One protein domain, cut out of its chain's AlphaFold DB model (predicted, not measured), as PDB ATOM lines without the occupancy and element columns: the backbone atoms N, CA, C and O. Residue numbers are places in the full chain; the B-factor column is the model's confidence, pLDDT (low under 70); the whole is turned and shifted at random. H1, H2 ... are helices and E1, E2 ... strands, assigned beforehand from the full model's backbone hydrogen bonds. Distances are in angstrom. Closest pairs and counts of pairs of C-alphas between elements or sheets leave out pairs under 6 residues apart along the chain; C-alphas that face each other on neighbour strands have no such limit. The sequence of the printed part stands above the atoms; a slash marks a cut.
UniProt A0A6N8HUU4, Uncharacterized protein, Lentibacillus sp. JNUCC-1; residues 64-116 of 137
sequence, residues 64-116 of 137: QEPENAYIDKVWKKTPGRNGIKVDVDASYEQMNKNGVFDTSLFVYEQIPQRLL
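Overview. This is residues 64 to 116 of the 137 residues of an uncharacterized protein of Lentibacillus sp. JNUCC-1 (UniProt A0A6N8HUU4). What does the model look like at first sight? It is a thin rod made of two short two-stranded ladders set one after the other along its length: the small hairpin of E1 and E2 makes one end, E3 and E4 pair near the middle, and H1 with the link after it makes the other end. The stretches 64 to 69 and 112 to 116, which have no named element, run along the rod. What is it made of? The printed part has 53 residues, with four named strands and one named helix in the order E1, E2, E3, H1, E4; each sheet has two antiparallel strands, and the class is mixed, helices and strands, with 25 residues, under half, in named elements. How drawn out is it? It is extended, with a radius of gyration of the C-alphas of 16.4 A and spans of 52 by 16 by 10 A.

Arrangement. Which strands pair first? E1, residues 70 to 72, and E2, residues 76 to 78, form a hairpin, antiparallel at 139 degrees between their directions. N 72 and O 76 are 2.7 A apart and N 78 and O 70 are 2.9 A apart, both within hydrogen-bond range. Which strands pair next? E3, residues 83 to 87, and E4, residues 107 to 111, are antiparallel neighbours at 143 degrees. N 85 and O 109 are 2.9 A apart and N 109 and O 85 are 2.8 A apart, within hydrogen-bond range. Where is the helix? H1, residues 88 to 96, has 3 pairs of C-alphas within 8 A of E4, the closest being those of Ser 91 and Val 107 at 5.2 A. Every O i to N i+4 pair in H1 is within hydrogen-bond range. What stays apart? E1 is apart from E3, H1 and E4, and E2 is apart from E3, H1 and E4.

Along the chain. Where does the first strand begin? E1 begins at C-alpha 70, (-34.981, -54.554, 65.126), and is 6.2 A long; E2 is 6.1 A long. How long are the others? E3 spans 12.8 A, H1 11.8 A and E4 13.1 A from first to last C-alpha. Where do H1 and E4 end? H1 ends at C-alpha 96, (-48.433, -41.112, 28.102), and E4 at C-alpha 111, (-36.505, -50.302, 48.380).

Size, cuts and confidence. How far does it reach? The two C-alphas farthest apart are those of Lys 73 and Gly 99, at 51.8 A. Is it cut, or are its links long? The printed part has no cut; the links E1 to E2, E2 to E3 and E3 to H1 are tight, and H1 to E4 is short, with 10 residues. How confident is the model? The mean pLDDT of the printed part is 88.8, and residue 116 is under 70.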
ATOM      1  N   GLN A  64     -42.476 -44.232  50.545       93.44
ATOM      2  CA  GLN A  64     -42.323 -44.649  51.936       93.44
ATOM      3  C   GLN A  64     -40.913 -45.176  52.151       93.44
ATOM      4  O   GLN A  64     -40.439 -46.040  51.411       93.44
ATOM      5  N   GLU A  65     -40.250 -44.684  53.193       93.38
ATOM      6  CA  GLU A  65     -38.908 -45.135  53.537       93.38
ATOM      7  C   GLU A  65     -38.909 -46.581  54.064       93.38
ATOM      8  O   GLU A  65     -39.865 -47.011  54.723       93.38
ATOM      9  N   PRO A  66     -37.839 -47.351  53.795       94.12
ATOM     10  CA  PRO A  66     -37.687 -48.687  54.346       94.12
ATOM     11  C   PRO A  66     -37.515 -48.643  55.866       94.12
ATOM     12  O   PRO A  66     -36.671 -47.926  56.405       94.12
ATOM     13  N   GLU A  67     -38.264 -49.492  56.560       90.94
ATOM     14  CA  GLU A  67     -38.165 -49.665  58.003       90.94
ATOM     15  C   GLU A  67     -37.293 -50.883  58.306       90.94
ATOM     16  O   GLU A  67     -37.571 -52.006  57.878       90.94
ATOM     17  N   ASN A  68     -36.201 -50.676  59.036       90.38
ATOM     18  CA  ASN A  68     -35.266 -51.754  59.328       90.38
ATOM     19  C   ASN A  68     -35.824 -52.701  60.391       90.38
ATOM     20  O   ASN A  68     -36.524 -52.294  61.316       90.38
ATOM     21  N   ALA A  69     -35.439 -53.974  60.294       88.25
ATOM     22  CA  ALA A  69     -35.707 -54.925  61.364       88.25
ATOM     23  C   ALA A  69     -35.041 -54.445  62.667       88.25
ATOM     24  O   ALA A  69     -33.986 -53.806  62.630       88.25
ATOM     25  N   TYR A  70     -35.605 -54.806  63.822       86.25
ATOM     26  CA  TYR A  70     -34.981 -54.554  65.126       86.25
ATOM     27  C   TYR A  70     -35.365 -55.617  66.164       86.25
ATOM     28  O   TYR A  70     -36.228 -56.468  65.932       86.25
ATOM     29  N   ILE A  71     -34.673 -55.615  67.308       86.94
ATOM     30  CA  ILE A  71     -35.002 -56.486  68.443       86.94
ATOM     31  C   ILE A  71     -35.752 -55.653  69.476       86.94
ATOM     32  O   ILE A  71     -35.156 -54.854  70.194       86.94
ATOM     33  N   ASP A  72     -37.055 -55.866  69.557       86.56
ATOM     34  CA  ASP A  72     -37.918 -55.301  70.578       86.56
ATOM     35  C   ASP A  72     -37.800 -56.070  71.909       86.56
ATOM     36  O   ASP A  72     -37.620 -57.294  71.956       86.56
ATOM     37  N   LYS A  73     -37.933 -55.358  73.031       86.81
ATOM     38  CA  LYS A  73     -37.829 -55.946  74.377       86.81
ATOM     39  C   LYS A  73     -38.981 -56.915  74.674       86.81
ATOM     40  O   LYS A  73     -38.758 -57.974  75.279       86.81
ATOM     41  N   VAL A  74     -40.186 -56.560  74.234       91.25
ATOM     42  CA  VAL A  74     -41.427 -57.318  74.428       91.25
ATOM     43  C   VAL A  74     -41.611 -58.299  73.273       91.25
ATOM     44  O   VAL A  74     -41.676 -59.507  73.505       91.25
ATOM     45  N   TRP A  75     -41.584 -57.797  72.037       81.75
ATOM     46  CA  TRP A  75     -41.944 -58.536  70.821       81.75
ATOM     47  C   TRP A  75     -40.784 -59.311  70.173       81.75
ATOM     48  O   TRP A  75     -40.987 -60.055  69.216       81.75
ATOM     49  N   LYS A  76     -39.573 -59.235  70.743       86.44
ATOM     50  CA  LYS A  76     -38.362 -59.931  70.270       86.44
ATOM     51  C   LYS A  76     -37.989 -59.499  68.851       86.44
ATOM     52  O   LYS A  76     -37.822 -58.315  68.613       86.44
ATOM     53  N   LYS A  77     -37.734 -60.432  67.930       83.19
ATOM     54  CA  LYS A  77     -37.279 -60.094  66.576       83.19
ATOM     55  C   LYS A  77     -38.452 -59.560  65.759       83.19
ATOM     56  O   LYS A  77     -39.273 -60.350  65.299       83.19
ATOM     57  N   THR A  78     -38.482 -58.251  65.555       85.94
ATOM     58  CA  THR A  78     -39.463 -57.579  64.704       85.94
ATOM     59  C   THR A  78     -38.901 -57.499  63.283       85.94
ATOM     60  O   THR A  78     -37.777 -57.012  63.103       85.94
ATOM     61  N   PRO A  79     -39.618 -58.015  62.267       87.12
ATOM     62  CA  PRO A  79     -39.182 -57.884  60.885       87.12
ATOM     63  C   PRO A  79     -39.243 -56.417  60.452       87.12
ATOM     64  O   PRO A  79     -40.096 -55.663  60.910       87.12
ATOM     65  N   GLY A  80     -38.333 -56.033  59.561       88.88
ATOM     66  CA  GLY A  80     -38.414 -54.752  58.869       88.88
ATOM     67  C   GLY A  80     -39.391 -54.820  57.695       88.88
ATOM     68  O   GLY A  80     -39.820 -55.910  57.305       88.88
ATOM     69  N   ARG A  81     -39.717 -53.660  57.128       91.75
ATOM     70  CA  ARG A  81     -40.599 -53.510  55.967       91.75
ATOM     71  C   ARG A  81     -39.877 -52.758  54.854       91.75
ATOM     72  O   ARG A  81     -39.242 -51.737  55.113       91.75
ATOM     73  N   ASN A  82     -40.014 -53.238  53.620       94.31
ATOM     74  CA  ASN A  82     -39.450 -52.573  52.452       94.31
ATOM     75  C   ASN A  82     -40.094 -51.195  52.284       94.31
ATOM     76  O   ASN A  82     -41.285 -51.015  52.550       94.31
ATOM     77  N   GLY A  83     -39.293 -50.246  51.819       94.12
ATOM     78  CA  GLY A  83     -39.800 -48.972  51.345       94.12
ATOM     79  C   GLY A  83     -40.431 -49.138  49.970       94.12
ATOM     80  O   GLY A  83     -40.207 -50.142  49.285       94.12
ATOM     81  N   ILE A  84     -41.191 -48.137  49.558       94.25
ATOM     82  CA  ILE A  84     -41.718 -48.035  48.200       94.25
ATOM     83  C   ILE A  84     -41.314 -46.692  47.614       94.25
ATOM     84  O   ILE A  84     -41.357 -45.669  48.296       94.25
ATOM     85  N   LYS A  85     -40.919 -46.705  46.346       94.25
ATOM     86  CA  LYS A  85     -40.620 -45.511  45.566       94.25
ATOM     87  C   LYS A  85     -41.386 -45.570  44.257       94.25
ATOM     88  O   LYS A  85     -41.578 -46.654  43.719       94.25
ATOM     89  N   VAL A  86     -41.843 -44.432  43.752       94.44
ATOM     90  CA  VAL A  86     -42.467 -44.379  42.427       94.44
ATOM     91  C   VAL A  86     -41.366 -44.305  41.373       94.44
ATOM     92  O   VAL A  86     -40.493 -43.439  41.446       94.44
ATOM     93  N   ASP A  87     -41.415 -45.205  40.396       93.94
ATOM     94  CA  ASP A  87     -40.615 -45.105  39.179       93.94
ATOM     95  C   ASP A  87     -41.293 -44.087  38.256       93.94
ATOM     96  O   ASP A  87     -42.345 -44.352  37.668       93.94
ATOM     97  N   VAL A  88     -40.723 -42.885  38.200       91.06
ATOM     98  CA  VAL A  88     -41.284 -41.745  37.468       91.06
ATOM     99  C   VAL A  88     -41.287 -42.003  35.961       91.06
ATOM    100  O   VAL A  88     -42.279 -41.695  35.301       91.06
ATOM    101  N   ASP A  89     -40.232 -42.619  35.428       90.25
ATOM    102  CA  ASP A  89     -40.083 -42.872  33.995       90.25
ATOM    103  C   ASP A  89     -41.067 -43.949  33.530       90.25
ATOM    104  O   ASP A  89     -41.845 -43.729  32.598       90.25
ATOM    105  N   ALA A  90     -41.117 -45.083  34.237       91.69
ATOM    106  CA  ALA A  90     -42.043 -46.164  33.908       91.69
ATOM    107  C   ALA A  90     -43.510 -45.743  34.087       91.69
ATOM    108  O   ALA A  90     -44.378 -46.122  33.294       91.69
ATOM    109  N   SER A  91     -43.797 -44.927  35.106       91.38
ATOM    110  CA  SER A  91     -45.135 -44.366  35.317       91.38
ATOM    111  C   SER A  91     -45.528 -43.403  34.196       91.38
ATOM    112  O   SER A  91     -46.648 -43.471  33.687       91.38
ATOM    113  N   TYR A  92     -44.605 -42.540  33.760       91.25
ATOM    114  CA  TYR A  92     -44.840 -41.631  32.641       91.25
ATOM    115  C   TYR A  92     -45.117 -42.392  31.342       91.25
ATOM    116  O   TYR A  92     -46.069 -42.068  30.638       91.25
ATOM    117  N   GLU A  93     -44.367 -43.456  31.045       90.75
ATOM    118  CA  GLU A  93     -44.607 -44.285  29.858       90.75
ATOM    119  C   GLU A  93     -45.990 -44.954  29.850       90.75
ATOM    120  O   GLU A  93     -46.593 -45.125  28.785       90.75
ATOM    121  N   GLN A  94     -46.517 -45.330  31.019       90.06
ATOM    122  CA  GLN A  94     -47.872 -45.874  31.128       90.06
ATOM    123  C   GLN A  94     -48.942 -44.796  30.932       90.06
ATOM    124  O   GLN A  94     -49.904 -45.025  30.197       90.06
ATOM    125  N   MET A  95     -48.763 -43.615  31.528       89.00
ATOM    126  CA  MET A  95     -49.732 -42.514  31.444       89.00
ATOM    127  C   MET A  95     -49.727 -41.821  30.079       89.00
ATOM    128  O   MET A  95     -50.785 -41.436  29.582       89.00
ATOM    129  N   ASN A  96     -48.571 -41.733  29.419       88.00
ATOM    130  CA  ASN A  96     -48.433 -41.112  28.102       88.00
ATOM    131  C   ASN A  96     -49.274 -41.825  27.024       88.00
ATOM    132  O   ASN A  96     -49.724 -41.198  26.072       88.00
ATOM    133  N   LYS A  97     -49.569 -43.123  27.197       85.00
ATOM    134  CA  LYS A  97     -50.469 -43.875  26.298       85.00
ATOM    135  C   LYS A  97     -51.912 -43.375  26.347       85.00
ATOM    136  O   LYS A  97     -52.598 -43.408  25.331       85.00
ATOM    137  N   ASN A  98     -52.359 -42.931  27.520       81.12
ATOM    138  CA  ASN A  98     -53.726 -42.468  27.750       81.12
ATOM    139  C   ASN A  98     -53.833 -40.935  27.713       81.12
ATOM    140  O   ASN A  98     -54.932 -40.409  27.572       81.12
ATOM    141  N   GLY A  99     -52.707 -40.222  27.843       80.94
ATOM    142  CA  GLY A  99     -52.637 -38.759  27.840       80.94
ATOM    143  C   GLY A  99     -53.273 -38.098  29.067       80.94
ATOM    144  O   GLY A  99     -53.518 -36.895  29.052       80.94
ATOM    145  N   VAL A 100     -53.569 -38.874  30.114       84.81
ATOM    146  CA  VAL A 100     -54.262 -38.419  31.326       84.81
ATOM    147  C   VAL A 100     -53.467 -38.843  32.555       84.81
ATOM    148  O   VAL A 100     -52.978 -39.971  32.626       84.81
ATOM    149  N   PHE A 101     -53.362 -37.932  33.526       86.94
ATOM    150  CA  PHE A 101     -52.797 -38.222  34.839       86.94
ATOM    151  C   PHE A 101     -53.732 -39.153  35.620       86.94
ATOM    152  O   PHE A 101     -54.865 -38.785  35.940       86.94
ATOM    153  N   ASP A 102     -53.251 -40.352  35.939       89.06
ATOM    154  CA  ASP A 102     -53.996 -41.351  36.702       89.06
ATOM    155  C   ASP A 102     -53.080 -42.009  37.736       89.06
ATOM    156  O   ASP A 102     -52.125 -42.707  37.399       89.06
ATOM    157  N   THR A 103     -53.382 -41.816  39.020       86.94
ATOM    158  CA  THR A 103     -52.598 -42.370  40.132       86.94
ATOM    159  C   THR A 103     -52.627 -43.896  40.197       86.94
ATOM    160  O   THR A 103     -51.752 -44.486  40.830       86.94
ATOM    161  N   SER A 104     -53.593 -44.553  39.548       89.69
ATOM    162  CA  SER A 104     -53.662 -46.016  39.477       89.69
ATOM    163  C   SER A 104     -52.599 -46.630  38.559       89.69
ATOM    164  O   SER A 104     -52.286 -47.810  38.703       89.69
ATOM    165  N   LEU A 105     -52.011 -45.828  37.662       91.19
ATOM    166  CA  LEU A 105     -50.967 -46.241  36.720       91.19
ATOM    167  C   LEU A 105     -49.545 -46.014  37.263       91.19
ATOM    168  O   LEU A 105     -48.576 -46.106  36.511       91.19
ATOM    169  N   PHE A 106     -49.396 -45.703  38.556       92.50
ATOM    170  CA  PHE A 106     -48.069 -45.608  39.154       92.50
ATOM    171  C   PHE A 106     -47.390 -46.971  39.227       92.50
ATOM    172  O   PHE A 106     -47.921 -47.949  39.759       92.50
ATOM    173  N   VAL A 107     -46.160 -46.998  38.727       93.38
ATOM    174  CA  VAL A 107     -45.252 -48.130  38.847       93.38
ATOM    175  C   VAL A 107     -44.394 -47.911  40.083       93.38
ATOM    176  O   VAL A 107     -43.739 -46.878  40.226       93.38
ATOM    177  N   TYR A 108     -44.413 -48.881  40.995       93.81
ATOM    178  CA  TYR A 108     -43.681 -48.812  42.255       93.81
ATOM    179  C   TYR A 108     -42.468 -49.737  42.242       93.81
ATOM    180  O   TYR A 108     -42.576 -50.926  41.934       93.81
ATOM    181  N   GLU A 109     -41.336 -49.204  42.677       93.31
ATOM    182  CA  GLU A 109     -40.119 -49.943  42.969       93.31
ATOM    183  C   GLU A 109     -39.994 -50.176  44.481       93.31
ATOM    184  O   GLU A 109     -40.267 -49.295  45.300       93.31
ATOM    185  N   GLN A 110     -39.586 -51.386  44.875       92.38
ATOM    186  CA  GLN A 110     -39.362 -51.711  46.283       92.38
ATOM    187  C   GLN A 110     -37.934 -51.371  46.697       92.38
ATOM    188  O   GLN A 110     -36.975 -51.899  46.139       92.38
ATOM    189  N   ILE A 111     -37.799 -50.577  47.759       92.12
ATOM    190  CA  ILE A 111     -36.505 -50.302  48.380       92.12
ATOM    191  C   ILE A 111     -36.265 -51.354  49.472       92.12
ATOM    192  O   ILE A 111     -37.003 -51.379  50.465       92.12
ATOM    193  N   PRO A 112     -35.252 -52.229  49.332       87.31
ATOM    194  CA  PRO A 112     -35.008 -53.283  50.304       87.31
ATOM    195  C   PRO A 112     -34.591 -52.702  51.658       87.31
ATOM    196  O   PRO A 112     -33.690 -51.866  51.743       87.31
ATOM    197  N   GLN A 113     -35.205 -53.187  52.740       87.25
ATOM    198  CA  GLN A 113     -34.748 -52.839  54.088       87.25
ATOM    199  C   GLN A 113     -33.445 -53.550  54.459       87.25
ATOM    200  O   GLN A 113     -33.143 -54.648  53.974       87.25
ATOM    201  N   ARG A 114     -32.709 -52.992  55.427       83.50
ATOM    202  CA  ARG A 114     -31.557 -53.678  56.010       83.50
ATOM    203  C   ARG A 114     -32.028 -54.899  56.795       83.50
ATOM    204  O   ARG A 114     -32.822 -54.800  57.732       83.50
ATOM    205  N   LEU A 115     -31.473 -56.055  56.449       76.38
ATOM    206  CA  LEU A 115     -31.663 -57.276  57.221       76.38
ATOM    207  C   LEU A 115     -30.928 -57.171  58.560       76.38
ATOM    208  O   LEU A 115     -29.772 -56.741  58.615       76.38
ATOM    209  N   LEU A 116     -31.573 -57.621  59.640       69.06
ATOM    210  CA  LEU A 116     -30.866 -57.835  60.898       69.06
ATOM    211  C   LEU A 116     -29.815 -58.930  60.697       69.06
ATOM    212  O   LEU A 116     -30.138 -59.999  60.169       69.06
TER     213      LEU A 116